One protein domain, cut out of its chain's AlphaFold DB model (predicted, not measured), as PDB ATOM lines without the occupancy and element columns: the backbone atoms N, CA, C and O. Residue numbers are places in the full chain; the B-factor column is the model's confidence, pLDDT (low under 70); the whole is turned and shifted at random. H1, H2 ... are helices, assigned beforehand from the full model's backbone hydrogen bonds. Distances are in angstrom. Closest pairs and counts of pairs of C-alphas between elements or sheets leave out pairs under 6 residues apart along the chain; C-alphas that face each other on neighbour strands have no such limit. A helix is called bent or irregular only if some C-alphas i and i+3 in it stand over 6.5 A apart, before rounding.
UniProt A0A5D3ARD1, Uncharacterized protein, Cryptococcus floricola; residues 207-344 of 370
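AT A GLANCE: This is residues 207 to 344 of the 370 residues of an uncharacterized protein of Cryptococcus floricola (UniProt A0A5D3ARD1). A long helix, H6, and the bent helix H7 folding back beside it make a long hairpin whose tip loop, residues 295 to 300, sticks out at one end of the domain. H8 and the short H2 pack on the base of this hairpin, and H1, H4 and the short H5 gather toward the opposite end of the long axis. The printed part has 138 residues with eight named helices, H1 to H8 in chain order, and no named strand: all helix. It is only just compact, close to loose, with a radius of gyration of the C-alphas of 16.7 A, and elongated, spanning 59 by 34 by 27 A.

HOW THE PARTS SIT: H7, residues 303 to 324, assigned as one helix by its hydrogen bonds, is bent, with C-alphas 313 and 316 6.9 A apart; its arms are H7a, residues 303 to 313, and H7b, residues 316 to 324. H6, residues 271 to 294, touches H7a with residues 286 to 294 alone, a hairpin at a steep tilt of 38 degrees, opposite ways; the closest C-alphas, of Arg 286 and Leu 310, are 6.8 A apart. With residues 271 to 278 alone it touches H8, residues 334 to 343; the closest C-alphas, of Trp 274 and Lys 335, are 5.3 A apart. H2, residues 231 to 236, touches H7b; the closest C-alphas, of Thr 235 and Ile 319, are 5.5 A apart. H3, residues 238 to 241, is close to H2 but not clearly touching, 6.1 A between the closest C-alphas, of Leu 234 and Thr 241. H1, residues 212 to 222, touches H4, residues 248 to 259; the closest C-alphas, of Ser 222 and Phe 254, are 5.4 A apart. H4, with residues 257 to 259 alone, and H5, residues 262 to 265, touch only at the corner; the closest C-alphas, of Ala 258 and Trp 265, are 4.5 A apart. Every O i to N i+4 pair is within hydrogen-bond range in H1, H2, H4, H6, H7a, H7b and H8; H3 and H5 are too short for one.

IN THESE COORDINATES: H6 runs 34.1 A, from C-alpha 271 at (13.431, -16.917, 20.556). H1 begins at C-alpha 212, (13.289, -32.938, 20.687), and H8 ends at C-alpha 343, (27.245, -10.147, 30.714).

THE WHOLE: The two C-alphas farthest apart, of Thr 209 and Ser 298, are 59.4 A apart. The printed part has no cut, and no link is long. Residues 225 to 243, 294 to 303 and 328 have pLDDT under 70.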
ATOM      1  N   LEU A 207      19.673 -37.704  28.790       82.19
ATOM      2  CA  LEU A 207      18.764 -36.589  28.545       82.19
ATOM      3  C   LEU A 207      18.871 -36.059  27.108       82.19
ATOM      4  O   LEU A 207      17.850 -35.723  26.520       82.19
ATOM      5  N   THR A 208      20.075 -36.019  26.526       77.88
ATOM      6  CA  THR A 208      20.289 -35.529  25.152       77.88
ATOM      7  C   THR A 208      19.884 -36.553  24.089       77.88
ATOM      8  O   THR A 208      19.750 -36.195  22.924       77.88
ATOM      9  N   THR A 209      19.617 -37.806  24.484       83.56
ATOM     10  CA  THR A 209      19.052 -38.845  23.599       83.56
ATOM     11  C   THR A 209      17.525 -38.815  23.499       83.56
ATOM     12  O   THR A 209      16.953 -39.514  22.663       83.56
ATOM     13  N   LEU A 210      16.848 -38.027  24.340       87.62
ATOM     14  CA  LEU A 210      15.392 -37.909  24.303       87.62
ATOM     15  C   LEU A 210      14.918 -37.164  23.040       87.62
ATOM     16  O   LEU A 210      15.640 -36.318  22.510       87.62
ATOM     17  N   PRO A 211      13.684 -37.425  22.564       90.19
ATOM     18  CA  PRO A 211      13.116 -36.690  21.441       90.19
ATOM     19  C   PRO A 211      13.088 -35.181  21.693       90.19
ATOM     20  O   PRO A 211      12.816 -34.731  22.809       90.19
ATOM     21  N   TYR A 212      13.271 -34.403  20.623       85.88
ATOM     22  CA  TYR A 212      13.289 -32.938  20.687       85.88
ATOM     23  C   TYR A 212      12.054 -32.359  21.403       85.88
ATOM     24  O   TYR A 212      12.140 -31.440  22.217       85.88
ATOM     25  N   THR A 213      10.880 -32.928  21.144       89.00
ATOM     26  CA  THR A 213       9.628 -32.500  21.775       89.00
ATOM     27  C   THR A 213       9.633 -32.708  23.288       89.00
ATOM     28  O   THR A 213       9.097 -31.878  24.011       89.00
ATOM     29  N   VAL A 214      10.275 -33.770  23.784       89.94
ATOM     30  CA  VAL A 214      10.356 -34.075  25.218       89.94
ATOM     31  C   VAL A 214      11.296 -33.100  25.916       89.94
ATOM     32  O   VAL A 214      10.907 -32.500  26.912       89.94
ATOM     33  N   ILE A 215      12.500 -32.883  25.379       89.12
ATOM     34  CA  ILE A 215      13.467 -31.943  25.969       89.12
ATOM     35  C   ILE A 215      12.916 -30.512  25.928       89.12
ATOM     36  O   ILE A 215      13.012 -29.789  26.919       89.12
ATOM     37  N   TYR A 216      12.278 -30.117  24.821       88.62
ATOM     38  CA  TYR A 216      11.608 -28.820  24.720       88.62
ATOM     39  C   TYR A 216      10.524 -28.667  25.796       88.62
ATOM     40  O   TYR A 216      10.513 -27.665  26.508       88.62
ATOM     41  N   SER A 217       9.666 -29.676  25.980       88.38
ATOM     42  CA  SER A 217       8.655 -29.668  27.043       88.38
ATOM     43  C   SER A 217       9.270 -29.588  28.439       88.38
ATOM     44  O   SER A 217       8.759 -28.844  29.263       88.38
ATOM     45  N   ILE A 218      10.394 -30.265  28.705       90.44
ATOM     46  CA  ILE A 218      11.113 -30.146  29.987       90.44
ATOM     47  C   ILE A 218      11.563 -28.696  30.219       90.44
ATOM     48  O   ILE A 218      11.359 -28.161  31.309       90.44
ATOM     49  N   PHE A 219      12.124 -28.032  29.201       90.25
ATOM     50  CA  PHE A 219      12.498 -26.618  29.300       90.25
ATOM     51  C   PHE A 219      11.290 -25.716  29.580       90.25
ATOM     52  O   PHE A 219      11.359 -24.866  30.465       90.25
ATOM     53  N   ILE A 220      10.171 -25.907  28.881       87.69
ATOM     54  CA  ILE A 220       8.952 -25.117  29.115       87.69
ATOM     55  C   ILE A 220       8.368 -25.376  30.507       87.69
ATOM     56  O   ILE A 220       8.005 -24.434  31.210       87.69
ATOM     57  N   SER A 221       8.332 -26.632  30.944       88.12
ATOM     58  CA  SER A 221       7.836 -26.996  32.270       88.12
ATOM     59  C   SER A 221       8.736 -26.488  33.396       88.12
ATOM     60  O   SER A 221       8.219 -26.156  34.459       88.12
ATOM     61  N   SER A 222      10.049 -26.341  33.169       87.62
ATOM     62  CA  SER A 222      10.951 -25.687  34.135       87.62
ATOM     63  C   SER A 222      10.629 -24.204  34.343       87.62
ATOM     64  O   SER A 222      10.921 -23.650  35.395       87.62
ATOM     65  N   LEU A 223       9.964 -23.582  33.366       85.25
ATOM     66  CA  LEU A 223       9.416 -22.236  33.463       85.25
ATOM     67  C   LEU A 223       7.928 -22.241  33.861       85.25
ATOM     68  O   LEU A 223       7.206 -21.314  33.519       85.25
ATOM     69  N   GLU A 224       7.460 -23.281  34.560       83.12
ATOM     70  CA  GLU A 224       6.086 -23.405  35.078       83.12
ATOM     71  C   GLU A 224       4.987 -23.393  33.994       83.12
ATOM     72  O   GLU A 224       3.854 -22.998  34.257       83.12
ATOM     73  N   ASN A 225       5.289 -23.882  32.783       66.50
ATOM     74  CA  ASN A 225       4.344 -23.958  31.655       66.50
ATOM     75  C   ASN A 225       3.755 -22.597  31.249       66.50
ATOM     76  O   ASN A 225       2.550 -22.466  31.044       66.50
ATOM     77  N   LEU A 226       4.610 -21.581  31.114       69.56
ATOM     78  CA  LEU A 226       4.199 -20.285  30.578       69.56
ATOM     79  C   LEU A 226       3.574 -20.424  29.188       69.56
ATOM     80  O   LEU A 226       4.200 -20.957  28.267       69.56
ATOM     81  N   ASP A 227       2.401 -19.818  29.018       68.44
ATOM     82  CA  ASP A 227       1.930 -19.421  27.699       68.44
ATOM     83  C   ASP A 227       2.943 -18.424  27.137       68.44
ATOM     84  O   ASP A 227       3.124 -17.337  27.682       68.44
ATOM     85  N   LEU A 228       3.664 -18.823  26.088       69.50
ATOM     86  CA  LEU A 228       4.681 -17.987  25.457       69.50
ATOM     87  C   LEU A 228       3.991 -16.973  24.529       69.50
ATOM     88  O   LEU A 228       3.606 -17.360  23.420       69.50
ATOM     89  N   PRO A 229       3.845 -15.688  24.911       67.50
ATOM     90  CA  PRO A 229       3.344 -14.679  23.989       67.50
ATOM     91  C   PRO A 229       4.294 -14.516  22.801       67.50
ATOM     92  O   PRO A 229       5.499 -14.789  22.881       67.50
ATOM     93  N   ASP A 230       3.751 -14.031  21.687       68.38
ATOM     94  CA  ASP A 230       4.578 -13.665  20.544       68.38
ATOM     95  C   ASP A 230       5.472 -12.464  20.902       68.38
ATOM     96  O   ASP A 230       5.056 -11.505  21.560       68.38
ATOM     97  N   VAL A 231       6.714 -12.486  20.423       66.56
ATOM     98  CA  VAL A 231       7.702 -11.420  20.648       66.56
ATOM     99  C   VAL A 231       7.228 -10.086  20.074       66.56
ATOM    100  O   VAL A 231       7.581  -9.031  20.602       66.56
ATOM    101  N   SER A 232       6.366 -10.105  19.053       66.12
ATOM    102  CA  SER A 232       5.706  -8.898  18.530       66.12
ATOM    103  C   SER A 232       4.869  -8.178  19.598       66.12
ATOM    104  O   SER A 232       4.910  -6.953  19.718       66.12
ATOM    105  N   GLN A 233       4.156  -8.936  20.430       69.00
ATOM    106  CA  GLN A 233       3.335  -8.404  21.516       69.00
ATOM    107  C   GLN A 233       4.201  -7.982  22.707       69.00
ATOM    108  O   GLN A 233       3.879  -7.024  23.412       69.00
ATOM    109  N   LEU A 234       5.324  -8.675  22.918       66.25
ATOM    110  CA  LEU A 234       6.288  -8.357  23.971       66.25
ATOM    111  C   LEU A 234       7.050  -7.051  23.709       66.25
ATOM    112  O   LEU A 234       7.326  -6.309  24.647       66.25
ATOM    113  N   THR A 235       7.377  -6.763  22.451       68.12
ATOM    114  CA  THR A 235       8.167  -5.585  22.056       68.12
ATOM    115  C   THR A 235       7.318  -4.330  21.855       68.12
ATOM    116  O   THR A 235       7.780  -3.234  22.149       68.12
ATOM    117  N   SER A 236       6.066  -4.467  21.410       67.00
ATOM    118  CA  SER A 236       5.173  -3.325  21.152       67.00
ATOM    119  C   SER A 236       4.547  -2.719  22.414       67.00
ATOM    120  O   SER A 236       4.252  -1.526  22.442       67.00
ATOM    121  N   SER A 237       4.321  -3.516  23.463       63.66
ATOM    122  CA  SER A 237       3.708  -3.040  24.708       63.66
ATOM    123  C   SER A 237       4.103  -3.911  25.918       63.66
ATOM    124  O   SER A 237       3.236  -4.523  26.556       63.66
ATOM    125  N   PRO A 238       5.393  -3.940  26.302       59.16
ATOM    126  CA  PRO A 238       5.939  -4.844  27.329       59.16
ATOM    127  C   PRO A 238       5.223  -4.748  28.687       59.16
ATOM    128  O   PRO A 238       5.102  -5.732  29.417       59.16
ATOM    129  N   THR A 239       4.721  -3.563  29.040       56.06
ATOM    130  CA  THR A 239       4.038  -3.301  30.315       56.06
ATOM    131  C   THR A 239       2.602  -3.824  30.360       56.06
ATOM    132  O   THR A 239       2.141  -4.168  31.448       56.06
ATOM    133  N   LYS A 240       1.911  -3.925  29.213       54.72
ATOM    134  CA  LYS A 240       0.526  -4.437  29.127       54.72
ATOM    135  C   LYS A 240       0.465  -5.936  28.843       54.72
ATOM    136  O   LYS A 240      -0.422  -6.600  29.363       54.72
ATOM    137  N   THR A 241       1.398  -6.463  28.051       55.81
ATOM    138  CA  THR A 241       1.387  -7.866  27.605       55.81
ATOM    139  C   THR A 241       1.828  -8.832  28.706       55.81
ATOM    140  O   THR A 241       1.394  -9.978  28.731       55.81
ATOM    141  N   PHE A 242       2.665  -8.379  29.645       61.41
ATOM    142  CA  PHE A 242       3.227  -9.248  30.679       61.41
ATOM    143  C   PHE A 242       3.160  -8.586  32.061       61.41
ATOM    144  O   PHE A 242       4.141  -8.002  32.509       61.41
ATOM    145  N   PRO A 243       2.004  -8.562  32.747       59.72
ATOM    146  CA  PRO A 243       1.847  -7.789  33.981       59.72
ATOM    147  C   PRO A 243       2.619  -8.365  35.182       59.72
ATOM    148  O   PRO A 243       2.982  -7.609  36.089       59.72
ATOM    149  N   GLN A 244       2.908  -9.667  35.182       74.50
ATOM    150  CA  GLN A 244       3.503 -10.385  36.309       74.50
ATOM    151  C   GLN A 244       4.963 -10.749  36.030       74.50
ATOM    152  O   GLN A 244       5.299 -11.091  34.909       74.50
ATOM    153  N   LEU A 245       5.837 -10.649  37.036       82.94
ATOM    154  CA  LEU A 245       7.227 -11.101  36.916       82.94
ATOM    155  C   LEU A 245       7.296 -12.629  36.965       82.94
ATOM    156  O   LEU A 245       6.542 -13.258  37.709       82.94
ATOM    157  N   LEU A 246       8.250 -13.199  36.240       86.81
ATOM    158  CA  LEU A 246       8.574 -14.618  36.295       86.81
ATOM    159  C   LEU A 246       9.068 -15.023  37.687       86.81
ATOM    160  O   LEU A 246       9.715 -14.242  38.406       86.81
ATOM    161  N   ASN A 247       8.784 -16.276  38.053       88.12
ATOM    162  CA  ASN A 247       9.291 -16.874  39.278       88.12
ATOM    163  C   ASN A 247      10.832 -17.000  39.197       88.12
ATOM    164  O   ASN A 247      11.343 -17.674  38.300       88.12
ATOM    165  N   PRO A 248      11.600 -16.382  40.122       89.06
ATOM    166  CA  PRO A 248      13.058 -16.502  40.152       89.06
ATOM    167  C   PRO A 248      13.563 -17.937  40.226       89.06
ATOM    168  O   PRO A 248      14.593 -18.242  39.630       89.06
ATOM    169  N   SER A 249      12.863 -18.799  40.971       90.88
ATOM    170  CA  SER A 249      13.250 -20.201  41.123       90.88
ATOM    171  C   SER A 249      13.144 -20.922  39.784       90.88
ATOM    172  O   SER A 249      14.119 -21.518  39.347       90.88
ATOM    173  N   ALA A 250      12.037 -20.725  39.065       90.62
ATOM    174  CA  ALA A 250      11.829 -21.281  37.731       90.62
ATOM    175  C   ALA A 250      12.891 -20.803  36.719       90.62
ATOM    176  O   ALA A 250      13.451 -21.599  35.969       90.62
ATOM    177  N   ILE A 251      13.249 -19.508  36.733       90.44
ATOM    178  CA  ILE A 251      14.341 -18.986  35.890       90.44
ATOM    179  C   ILE A 251      15.674 -19.664  36.236       90.44
ATOM    180  O   ILE A 251      16.444 -20.015  35.339       90.44
ATOM    181  N   ASN A 252      15.976 -19.829  37.524       91.00
ATOM    182  CA  ASN A 252      17.209 -20.476  37.963       91.00
ATOM    183  C   ASN A 252      17.247 -21.953  37.571       91.00
ATOM    184  O   ASN A 252      18.291 -22.411  37.109       91.00
ATOM    185  N   ASP A 253      16.136 -22.672  37.700       91.12
ATOM    186  CA  ASP A 253      16.022 -24.076  37.309       91.12
ATOM    187  C   ASP A 253      16.209 -24.229  35.796       91.12
ATOM    188  O   ASP A 253      17.047 -25.017  35.351       91.12
ATOM    189  N   PHE A 254      15.541 -23.385  35.002       92.75
ATOM    190  CA  PHE A 254      15.719 -23.310  33.551       92.75
ATOM    191  C   PHE A 254      17.182 -23.052  33.158       92.75
ATOM    192  O   PHE A 254      17.751 -23.758  32.322       92.75
ATOM    193  N   LEU A 255      17.828 -22.046  33.762       91.12
ATOM    194  CA  LEU A 255      19.218 -21.705  33.451       91.12
ATOM    195  C   LEU A 255      20.197 -22.782  33.928       91.12
ATOM    196  O   LEU A 255      21.222 -22.994  33.280       91.12
ATOM    197  N   SER A 256      19.903 -23.455  35.039       90.62
ATOM    198  CA  SER A 256      20.711 -24.560  35.558       90.62
ATOM    199  C   SER A 256      20.622 -25.774  34.636       90.62
ATOM    200  O   SER A 256      21.654 -26.347  34.279       90.62
ATOM    201  N   LEU A 257      19.421 -26.095  34.150       90.12
ATOM    202  CA  LEU A 257      19.207 -27.115  33.127       90.12
ATOM    203  C   LEU A 257      19.979 -26.780  31.846       90.12
ATOM    204  O   LEU A 257      20.771 -27.592  31.370       90.12
ATOM    205  N   ALA A 258      19.832 -25.555  31.331       88.19
ATOM    206  CA  ALA A 258      20.549 -25.107  30.138       88.19
ATOM    207  C   ALA A 258      22.075 -25.190  30.310       88.19
ATOM    208  O   ALA A 258      22.791 -25.472  29.360       88.19
ATOM    209  N   ARG A 259      22.602 -24.949  31.515       86.81
ATOM    210  CA  ARG A 259      24.049 -24.972  31.799       86.81
ATOM    211  C   ARG A 259      24.596 -26.348  32.163       86.81
ATOM    212  O   ARG A 259      25.802 -26.468  32.358       86.81
ATOM    213  N   THR A 260      23.747 -27.368  32.261       86.44
ATOM    214  CA  THR A 260      24.161 -28.710  32.692       86.44
ATOM    215  C   THR A 260      25.162 -29.334  31.719       86.44
ATOM    216  O   THR A 260      26.113 -29.990  32.140       86.44
ATOM    217  N   CYS A 261      24.980 -29.119  30.416       83.00
ATOM    218  CA  CYS A 261      25.898 -29.603  29.390       83.00
ATOM    219  C   CYS A 261      25.881 -28.685  28.157       83.00
ATOM    220  O   CYS A 261      24.996 -27.836  28.012       83.00
ATOM    221  N   SER A 262      26.859 -28.840  27.261       80.69
ATOM    222  CA  SER A 262      26.959 -27.992  26.064       80.69
ATOM    223  C   SER A 262      25.761 -28.183  25.128       80.69
ATOM    224  O   SER A 262      25.218 -27.201  24.621       80.69
ATOM    225  N   ASP A 263      25.300 -29.424  24.961       83.19
ATOM    226  CA  ASP A 263      24.168 -29.751  24.087       83.19
ATOM    227  C   ASP A 263      22.873 -29.070  24.551       83.19
ATOM    228  O   ASP A 263      22.135 -28.522  23.738       83.19
ATOM    229  N   LEU A 264      22.625 -29.035  25.866       85.50
ATOM    230  CA  LEU A 264      21.468 -28.346  26.447       85.50
ATOM    231  C   LEU A 264      21.615 -26.827  26.388       85.50
ATOM    232  O   LEU A 264      20.632 -26.123  26.167       85.50
ATOM    233  N   TRP A 265      22.836 -26.308  26.532       85.50
ATOM    234  CA  TRP A 265      23.075 -24.874  26.409       85.50
ATOM    235  C   TRP A 265      22.754 -24.390  25.000       85.50
ATOM    236  O   TRP A 265      22.138 -23.339  24.830       85.50
ATOM    237  N   HIS A 266      23.163 -25.143  23.982       82.06
ATOM    238  CA  HIS A 266      22.944 -24.817  22.572       82.06
ATOM    239  C   HIS A 266      21.671 -25.428  21.990       82.06
ATOM    240  O   HIS A 266      21.465 -25.363  20.778       82.06
ATOM    241  N   TYR A 267      20.809 -25.974  22.844       85.75
ATOM    242  CA  TYR A 267      19.535 -26.524  22.428       85.75
ATOM    243  C   TYR A 267      18.704 -25.452  21.699       85.75
ATOM    244  O   TYR A 267      18.649 -24.309  22.178       85.75
ATOM    245  N   PRO A 268      18.073 -25.765  20.549       84.75
ATOM    246  CA  PRO A 268      17.404 -24.768  19.720       84.75
ATOM    247  C   PRO A 268      16.045 -24.386  20.318       84.75
ATOM    248  O   PRO A 268      14.986 -24.802  19.866       84.75
ATOM    249  N   LEU A 269      16.092 -23.593  21.384       87.00
ATOM    250  CA  LEU A 269      14.929 -23.033  22.056       87.00
ATOM    251  C   LEU A 269      14.322 -21.880  21.253       87.00
ATOM    252  O   LEU A 269      15.027 -21.138  20.569       87.00
ATOM    253  N   SER A 270      13.009 -21.695  21.400       86.19
ATOM    254  CA  SER A 270      12.290 -20.581  20.781       86.19
ATOM    255  C   SER A 270      12.862 -19.233  21.231       86.19
ATOM    256  O   SER A 270      13.091 -19.007  22.424       86.19
ATOM    257  N   SER A 271      13.025 -18.302  20.284       85.88
ATOM    258  CA  SER A 271      13.431 -16.917  20.556       85.88
ATOM    259  C   SER A 271      12.521 -16.228  21.576       85.88
ATOM    260  O   SER A 271      12.989 -15.368  22.323       85.88
ATOM    261  N   ASN A 272      11.251 -16.642  21.668       86.31
ATOM    262  CA  ASN A 272      10.279 -16.087  22.609       86.31
ATOM    263  C   ASN A 272      10.694 -16.336  24.064       86.31
ATOM    264  O   ASN A 272      10.549 -15.445  24.893       86.31
ATOM    265  N   ILE A 273      11.271 -17.505  24.365       88.56
ATOM    266  CA  ILE A 273      11.743 -17.843  25.716       88.56
ATOM    267  C   ILE A 273      12.856 -16.878  26.125       88.56
ATOM    268  O   ILE A 273      12.809 -16.277  27.195       88.56
ATOM    269  N   TRP A 274      13.840 -16.670  25.249       90.00
ATOM    270  CA  TRP A 274      14.947 -15.759  25.529       90.00
ATOM    271  C   TRP A 274      14.481 -14.308  25.639       90.00
ATOM    272  O   TRP A 274      14.876 -13.623  26.579       90.00
ATOM    273  N   ALA A 275      13.600 -13.856  24.746       89.19
ATOM    274  CA  ALA A 275      13.016 -12.519  24.818       89.19
ATOM    275  C   ALA A 275      12.271 -12.291  26.146       89.19
ATOM    276  O   ALA A 275      12.479 -11.262  26.787       89.19
ATOM    277  N   LEU A 276      11.474 -13.267  26.597       87.88
ATOM    278  CA  LEU A 276      10.793 -13.223  27.895       87.88
ATOM    279  C   LEU A 276      11.781 -13.091  29.053       87.88
ATOM    280  O   LEU A 276      11.612 -12.217  29.898       87.88
ATOM    281  N   LEU A 277      12.837 -13.908  29.071       90.38
ATOM    282  CA  LEU A 277      13.848 -13.867  30.130       90.38
ATOM    283  C   LEU A 277      14.579 -12.520  30.191       90.38
ATOM    284  O   LEU A 277      14.896 -12.043  31.279       90.38
ATOM    285  N   VAL A 278      14.864 -11.899  29.041       91.75
ATOM    286  CA  VAL A 278      15.486 -10.565  29.005       91.75
ATOM    287  C   VAL A 278      14.532  -9.503  29.523       91.75
ATOM    288  O   VAL A 278      14.913  -8.706  30.378       91.75
ATOM    289  N   LEU A 279      13.300  -9.488  29.017       89.50
ATOM    290  CA  LEU A 279      12.314  -8.477  29.385       89.50
ATOM    291  C   LEU A 279      11.927  -8.573  30.862       89.50
ATOM    292  O   LEU A 279      11.822  -7.535  31.518       89.50
ATOM    293  N   ASP A 280      11.783  -9.785  31.405       89.44
ATOM    294  CA  ASP A 280      11.556  -9.989  32.839       89.44
ATOM    295  C   ASP A 280      12.709  -9.421  33.670       89.44
ATOM    296  O   ASP A 280      12.481  -8.666  34.615       89.44
ATOM    297  N   ASP A 281      13.956  -9.703  33.287       91.06
ATOM    298  CA  ASP A 281      15.117  -9.253  34.048       91.06
ATOM    299  C   ASP A 281      15.303  -7.730  34.003       91.06
ATOM    300  O   ASP A 281      15.562  -7.100  35.032       91.06
ATOM    301  N   VAL A 282      15.115  -7.116  32.830       91.12
ATOM    302  CA  VAL A 282      15.121  -5.654  32.673       91.12
ATOM    303  C   VAL A 282      14.011  -5.033  33.520       91.12
ATOM    304  O   VAL A 282      14.251  -4.070  34.256       91.12
ATOM    305  N   ARG A 283      12.803  -5.606  33.489       88.25
ATOM    306  CA  ARG A 283      11.667  -5.135  34.285       88.25
ATOM    307  C   ARG A 283      11.921  -5.284  35.780       88.25
ATOM    308  O   ARG A 283      11.641  -4.351  36.530       88.25
ATOM    309  N   ARG A 284      12.468  -6.411  36.232       89.25
ATOM    310  CA  ARG A 284      12.826  -6.655  37.634       89.25
ATOM    311  C   ARG A 284      13.879  -5.662  38.112       89.25
ATOM    312  O   ARG A 284      13.730  -5.098  39.199       89.25
ATOM    313  N   TRP A 285      14.898  -5.393  37.298       89.38
ATOM    314  CA  TRP A 285      15.898  -4.368  37.587       89.38
ATOM    315  C   TRP A 285      15.250  -2.980  37.707       89.38
ATOM    316  O   TRP A 285      15.427  -2.306  38.722       89.38
ATOM    317  N   ARG A 286      14.407  -2.591  36.744       88.44
ATOM    318  CA  ARG A 286      13.659  -1.322  36.751       88.44
ATOM    319  C   ARG A 286      12.761  -1.176  37.981       88.44
ATOM    320  O   ARG A 286      12.816  -0.155  38.657       88.44
ATOM    321  N   VAL A 287      11.948  -2.187  38.294       86.12
ATOM    322  CA  VAL A 287      11.039  -2.186  39.454       86.12
ATOM    323  C   VAL A 287      11.823  -2.089  40.757       86.12
ATOM    324  O   VAL A 287      11.419  -1.345  41.643       86.12
ATOM    325  N   THR A 288      12.958  -2.779  40.872       85.50
ATOM    326  CA  THR A 288      13.821  -2.693  42.059       85.50
ATOM    327  C   THR A 288      14.363  -1.276  42.236       85.50
ATOM    328  O   THR A 288      14.300  -0.720  43.331       85.50
ATOM    329  N   THR A 289      14.832  -0.661  41.151       83.56
ATOM    330  CA  THR A 289      15.345   0.714  41.143       83.56
ATOM    331  C   THR A 289      14.250   1.729  41.496       83.56
ATOM    332  O   THR A 289      14.446   2.573  42.369       83.56
ATOM    333  N   LEU A 290      13.057   1.600  40.904       81.31
ATOM    334  CA  LEU A 290      11.897   2.444  41.214       81.31
ATOM    335  C   LEU A 290      11.382   2.243  42.641       81.31
ATOM    336  O   LEU A 290      10.997   3.207  43.295       81.31
ATOM    337  N   SER A 291      11.360   1.005  43.135       79.69
ATOM    338  CA  SER A 291      10.944   0.691  44.504       79.69
ATOM    339  C   SER A 291      11.867   1.372  45.509       79.69
ATOM    340  O   SER A 291      11.390   2.022  46.432       79.69
ATOM    341  N   ARG A 292      13.184   1.337  45.272       74.12
ATOM    342  CA  ARG A 292      14.161   2.059  46.101       74.12
ATOM    343  C   ARG A 292      13.983   3.570  46.048       74.12
ATOM    344  O   ARG A 292      14.141   4.223  47.068       74.12
ATOM    345  N   TRP A 293      13.605   4.115  44.895       73.19
ATOM    346  CA  TRP A 293      13.244   5.528  44.793       73.19
ATOM    347  C   TRP A 293      11.979   5.867  45.599       73.19
ATOM    348  O   TRP A 293      11.951   6.872  46.302       73.19
ATOM    349  N   ARG A 294      10.944   5.014  45.527       67.62
ATOM    350  CA  ARG A 294       9.635   5.202  46.185       67.62
ATOM    351  C   ARG A 294       9.630   4.924  47.684       67.62
ATOM    352  O   ARG A 294       8.847   5.542  48.392       67.62
ATOM    353  N   ALA A 295      10.473   4.016  48.169       61.41
ATOM    354  CA  ALA A 295      10.588   3.671  49.588       61.41
ATOM    355  C   ALA A 295      11.135   4.827  50.454       61.41
ATOM    356  O   ALA A 295      11.287   4.667  51.661       61.41
ATOM    357  N   ASN A 296      11.399   5.992  49.855       54.47
ATOM    358  CA  ASN A 296      11.935   7.179  50.501       54.47
ATOM    359  C   ASN A 296      10.806   8.138  50.968       54.47
ATOM    360  O   ASN A 296      10.133   8.746  50.131       54.47
ATOM    361  N   PRO A 297      10.615   8.348  52.287       42.62
ATOM    362  CA  PRO A 297       9.437   9.022  52.867       42.62
ATOM    363  C   PRO A 297       9.253  10.553  52.649       42.62
ATOM    364  O   PRO A 297       8.452  11.159  53.347       42.62
ATOM    365  N   SER A 298       9.971  11.237  51.742       43.75
ATOM    366  CA  SER A 298       9.908  12.721  51.587       43.75
ATOM    367  C   SER A 298       9.864  13.227  50.142       43.75
ATOM    368  O   SER A 298      10.386  14.294  49.837       43.75
ATOM    369  N   GLY A 299       9.186  12.498  49.254       46.44
ATOM    370  CA  GLY A 299       8.582  13.119  48.070       46.44
ATOM    371  C   GLY A 299       9.548  13.825  47.113       46.44
ATOM    372  O   GLY A 299       9.256  14.938  46.671       46.44
ATOM    373  N   VAL A 300      10.670  13.190  46.750       47.16
ATOM    374  CA  VAL A 300      11.443  13.627  45.575       47.16
ATOM    375  C   VAL A 300      10.645  13.269  44.324       47.16
ATOM    376  O   VAL A 300      10.819  12.197  43.745       47.16
ATOM    377  N   GLY A 301       9.745  14.176  43.955       53.66
ATOM    378  CA  GLY A 301       9.107  14.246  42.650       53.66
ATOM    379  C   GLY A 301       8.334  13.014  42.197       53.66
ATOM    380  O   GLY A 301       8.202  11.991  42.870       53.66
ATOM    381  N   SER A 302       7.759  13.134  41.009       57.44
ATOM    382  CA  SER A 302       7.017  12.040  40.401       57.44
ATOM    383  C   SER A 302       7.961  10.902  40.003       57.44
ATOM    384  O   SER A 302       8.868  11.098  39.196       57.44
ATOM    385  N   ALA A 303       7.693   9.675  40.468       69.12
ATOM    386  CA  ALA A 303       8.369   8.463  39.986       69.12
ATOM    387  C   ALA A 303       8.221   8.248  38.462       69.12
ATOM    388  O   ALA A 303       8.837   7.334  37.919       69.12
ATOM    389  N   LEU A 304       7.397   9.061  37.789       73.81
ATOM    390  CA  LEU A 304       7.236   9.078  36.341       73.81
ATOM    391  C   LEU A 304       8.526   9.496  35.624       73.81
ATOM    392  O   LEU A 304       8.958   8.766  34.750       73.81
ATOM    393  N   HIS A 305       9.215  10.566  36.035       76.06
ATOM    394  CA  HIS A 305      10.424  11.006  35.316       76.06
ATOM    395  C   HIS A 305      11.579  10.009  35.443       76.06
ATOM    396  O   HIS A 305      12.250   9.704  34.462       76.06
ATOM    397  N   LEU A 306      11.764   9.423  36.631       80.06
ATOM    398  CA  LEU A 306      12.695   8.306  36.785       80.06
ATOM    399  C   LEU A 306      12.256   7.098  35.949       80.06
ATOM    400  O   LEU A 306      13.095   6.457  35.328       80.06
ATOM    401  N   SER A 307      10.962   6.776  35.929       83.81
ATOM    402  CA  SER A 307      10.427   5.689  35.103       83.81
ATOM    403  C   SER A 307      10.770   5.894  33.626       83.81
ATOM    404  O   SER A 307      11.351   4.993  33.029       83.81
ATOM    405  N   ASP A 308      10.494   7.077  33.081       83.31
ATOM    406  CA  ASP A 308      10.751   7.425  31.681       83.31
ATOM    407  C   ASP A 308      12.252   7.381  31.359       83.31
ATOM    408  O   ASP A 308      12.668   6.831  30.341       83.31
ATOM    409  N   ALA A 309      13.095   7.891  32.263       84.25
ATOM    410  CA  ALA A 309      14.542   7.870  32.083       84.25
ATOM    411  C   ALA A 309      15.130   6.448  32.113       84.25
ATOM    412  O   ALA A 309      16.052   6.134  31.353       84.25
ATOM    413  N   LEU A 310      14.595   5.572  32.973       88.00
ATOM    414  CA  LEU A 310      14.967   4.156  33.003       88.00
ATOM    415  C   LEU A 310      14.472   3.422  31.750       88.00
ATOM    416  O   LEU A 310      15.186   2.550  31.249       88.00
ATOM    417  N   ASP A 311      13.298   3.782  31.232       88.12
ATOM    418  CA  ASP A 311      12.765   3.211  29.997       88.12
ATOM    419  C   ASP A 311      13.679   3.563  28.811       88.12
ATOM    420  O   ASP A 311      14.231   2.658  28.177       88.12
ATOM    421  N   ALA A 312      14.011   4.845  28.638       87.00
ATOM    422  CA  ALA A 312      14.934   5.308  27.600       87.00
ATOM    423  C   ALA A 312      16.350   4.707  27.724       87.00
ATOM    424  O   ALA A 312      17.003   4.387  26.730       87.00
ATOM    425  N   SER A 313      16.853   4.539  28.953       87.81
ATOM    426  CA  SER A 313      18.233   4.086  29.189       87.81
ATOM    427  C   SER A 313      18.424   2.571  29.075       87.81
ATOM    428  O   SER A 313      19.547   2.121  28.804       87.81
ATOM    429  N   PHE A 314      17.369   1.781  29.315       91.31
ATOM    430  CA  PHE A 314      17.462   0.322  29.457       91.31
ATOM    431  C   PHE A 314      16.408  -0.449  28.668       91.31
ATOM    432  O   PHE A 314      16.760  -1.423  28.006       91.31
ATOM    433  N   VAL A 315      15.140  -0.045  28.733       89.62
ATOM    434  CA  VAL A 315      14.037  -0.798  28.121       89.62
ATOM    435  C   VAL A 315      14.047  -0.628  26.606       89.62
ATOM    436  O   VAL A 315      14.106  -1.624  25.885       89.62
ATOM    437  N   ASP A 316      14.085   0.610  26.120       88.69
ATOM    438  CA  ASP A 316      14.003   0.910  24.688       88.69
ATOM    439  C   ASP A 316      15.161   0.302  23.877       88.69
ATOM    440  O   ASP A 316      14.896  -0.332  22.850       88.69
ATOM    441  N   PRO A 317      16.439   0.382  24.315       90.88
ATOM    442  CA  PRO A 317      17.540  -0.236  23.576       90.88
ATOM    443  C   PRO A 317      17.426  -1.765  23.503       90.88
ATOM    444  O   PRO A 317      17.792  -2.371  22.493       90.88
ATOM    445  N   ILE A 318      16.900  -2.399  24.556       91.62
ATOM    446  CA  ILE A 318      16.685  -3.849  24.599       91.62
ATOM    447  C   ILE A 318      15.549  -4.250  23.664       91.62
ATOM    448  O   ILE A 318      15.713  -5.181  22.878       91.62
ATOM    449  N   ILE A 319      14.425  -3.533  23.701       89.75
ATOM    450  CA  ILE A 319      13.286  -3.779  22.808       89.75
ATOM    451  C   ILE A 319      13.701  -3.614  21.353       89.75
ATOM    452  O   ILE A 319      13.397  -4.481  20.537       89.75
ATOM    453  N   LYS A 320      14.452  -2.553  21.039       89.62
ATOM    454  CA  LYS A 320      15.003  -2.332  19.701       89.62
ATOM    455  C   LYS A 320      15.868  -3.514  19.250       89.62
ATOM    456  O   LYS A 320      15.683  -4.018  18.147       89.62
ATOM    457  N   SER A 321      16.764  -3.990  20.115       90.69
ATOM    458  CA  SER A 321      17.664  -5.112  19.805       90.69
ATOM    459  C   SER A 321      16.919  -6.443  19.643       90.69
ATOM    460  O   SER A 321      17.264  -7.241  18.772       90.69
ATOM    461  N   LEU A 322      15.877  -6.681  20.448       90.19
ATOM    462  CA  LEU A 322      14.994  -7.844  20.316       90.19
ATOM    463  C   LEU A 322      14.156  -7.776  19.035       90.19
ATOM    464  O   LEU A 322      13.980  -8.802  18.382       90.19
ATOM    465  N   GLY A 323      13.676  -6.589  18.655       86.62
ATOM    466  CA  GLY A 323      12.992  -6.357  17.383       86.62
ATOM    467  C   GLY A 323      13.882  -6.699  16.190       86.62
ATOM    468  O   GLY A 323      13.489  -7.519  15.364       86.62
ATOM    469  N   ALA A 324      15.110  -6.168  16.175       86.25
ATOM    470  CA  ALA A 324      16.102  -6.441  15.133       86.25
ATOM    471  C   ALA A 324      16.477  -7.931  15.043       86.25
ATOM    472  O   ALA A 324      16.649  -8.459  13.952       86.25
ATOM    473  N   SER A 325      16.511  -8.653  16.173       84.75
ATOM    474  CA  SER A 325      16.838 -10.092  16.195       84.75
ATOM    475  C   SER A 325      15.833 -11.008  15.472       84.75
ATOM    476  O   SER A 325      16.041 -12.219  15.406       84.75
ATOM    477  N   ARG A 326      14.713 -10.456  14.980       79.12
ATOM    478  CA  ARG A 326      13.660 -11.190  14.257       79.12
ATOM    479  C   ARG A 326      13.729 -11.019  12.745       79.12
ATOM    480  O   ARG A 326      13.036 -11.754  12.047       79.12
ATOM    481  N   GLU A 327      14.469 -10.031  12.258       80.31
ATOM    482  CA  GLU A 327      14.551  -9.761  10.826       80.31
ATOM    483  C   GLU A 327      15.245 -10.932  10.115       80.31
ATOM    484  O   GLU A 327      16.152 -11.567  10.661       80.31
ATOM    485  N   GLU A 328      14.790 -11.272   8.907       69.75
ATOM    486  CA  GLU A 328      15.464 -12.297   8.108       69.75
ATOM    487  C   GLU A 328      16.903 -11.845   7.828       69.75
ATOM    488  O   GLU A 328      17.130 -10.775   7.270       69.75
ATOM    489  N   GLY A 329      17.882 -12.652   8.247       72.69
ATOM    490  CA  GLY A 329      19.299 -12.281   8.177       72.69
ATOM    491  C   GLY A 329      19.807 -11.459   9.366       72.69
ATOM    492  O   GLY A 329      20.888 -10.886   9.264       72.69
ATOM    493  N   ALA A 330      19.065 -11.410  10.481       79.00
ATOM    494  CA  ALA A 330      19.509 -10.756  11.708       79.00
ATOM    495  C   ALA A 330      20.916 -11.207  12.133       79.00
ATOM    496  O   ALA A 330      21.217 -12.401  12.199       79.00
ATOM    497  N   GLU A 331      21.755 -10.231  12.476       83.25
ATOM    498  CA  GLU A 331      23.142 -10.454  12.896       83.25
ATOM    499  C   GLU A 331      23.233 -11.209  14.235       83.25
ATOM    500  O   GLU A 331      24.186 -11.952  14.485       83.25
ATOM    501  N   TRP A 332      22.208 -11.078  15.081       88.56
ATOM    502  CA  TRP A 332      22.124 -11.710  16.393       88.56
ATOM    503  C   TRP A 332      20.725 -12.265  16.684       88.56
ATOM    504  O   TRP A 332      19.711 -11.786  16.179       88.56
ATOM    505  N   LYS A 333      20.658 -13.259  17.572       89.94
ATOM    506  CA  LYS A 333      19.432 -13.916  18.047       89.94
ATOM    507  C   LYS A 333      19.015 -13.372  19.416       89.94
ATOM    508  O   LYS A 333      19.810 -12.797  20.156       89.94
ATOM    509  N   ALA A 334      17.774 -13.631  19.837       90.19
ATOM    510  CA  ALA A 334      17.275 -13.211  21.156       90.19
ATOM    511  C   ALA A 334      18.138 -13.721  22.338       90.19
ATOM    512  O   ALA A 334      18.279 -13.041  23.356       90.19
ATOM    513  N   LYS A 335      18.769 -14.895  22.194       89.75
ATOM    514  CA  LYS A 335      19.727 -15.435  23.174       89.75
ATOM    515  C   LYS A 335      21.014 -14.602  23.275       89.75
ATOM    516  O   LYS A 335      21.566 -14.456  24.370       89.75
ATOM    517  N   ASP A 336      21.480 -14.040  22.163       90.75
ATOM    518  CA  ASP A 336      22.628 -13.130  22.143       90.75
ATOM    519  C   ASP A 336      22.276 -11.831  22.868       90.75
ATOM    520  O   ASP A 336      23.048 -11.375  23.706       90.75
ATOM    521  N   VAL A 337      21.063 -11.299  22.660       92.25
ATOM    522  CA  VAL A 337      20.556 -10.131  23.405       92.25
ATOM    523  C   VAL A 337      20.507 -10.416  24.910       92.25
ATOM    524  O   VAL A 337      20.888  -9.563  25.713       92.25
ATOM    525  N   TRP A 338      20.110 -11.628  25.316       92.19
ATOM    526  CA  TRP A 338      20.146 -12.038  26.723       92.19
ATOM    527  C   TRP A 338      21.558 -12.056  27.296       92.19
ATOM    528  O   TRP A 338      21.806 -11.508  28.375       92.19
ATOM    529  N   SER A 339      22.498 -12.637  26.556       89.88
ATOM    530  CA  SER A 339      23.901 -12.707  26.963       89.88
ATOM    531  C   SER A 339      24.530 -11.314  27.021       89.88
ATOM    532  O   SER A 339      25.219 -10.983  27.987       89.88
ATOM    533  N   TRP A 340      24.227 -10.469  26.040       92.44
ATOM    534  CA  TRP A 340      24.630  -9.070  25.970       92.44
ATOM    535  C   TRP A 340      24.108  -8.277  27.168       92.44
ATOM    536  O   TRP A 340      24.904  -7.680  27.890       92.44
ATOM    537  N   TRP A 341      22.807  -8.345  27.465       93.38
ATOM    538  CA  TRP A 341      22.215  -7.691  28.633       93.38
ATOM    539  C   TRP A 341      22.869  -8.143  29.945       93.38
ATOM    540  O   TRP A 341      23.267  -7.312  30.770       93.38
ATOM    541  N   LYS A 342      23.001  -9.459  30.156       89.25
ATOM    542  CA  LYS A 342      23.501 -10.032  31.416       89.25
ATOM    543  C   LYS A 342      24.993  -9.799  31.619       89.25
ATOM    544  O   LYS A 342      25.417  -9.402  32.709       89.25
ATOM    545  N   PHE A 343      25.794 -10.042  30.588       87.06
ATOM    546  CA  PHE A 343      27.245 -10.147  30.714       87.06
ATOM    547  C   PHE A 343      28.011  -9.011  30.041       87.06
ATOM    548  O   PHE A 343      29.168  -8.798  30.412       87.06
ATOM    549  N   GLY A 344      27.375  -8.253  29.146       86.31
ATOM    550  CA  GLY A 344      27.973  -7.118  28.452       86.31
ATOM    551  C   GLY A 344      28.523  -6.084  29.428       86.31
ATOM    552  O   GLY A 344      27.830  -5.608  30.334       86.31
TER     553      GLY A 344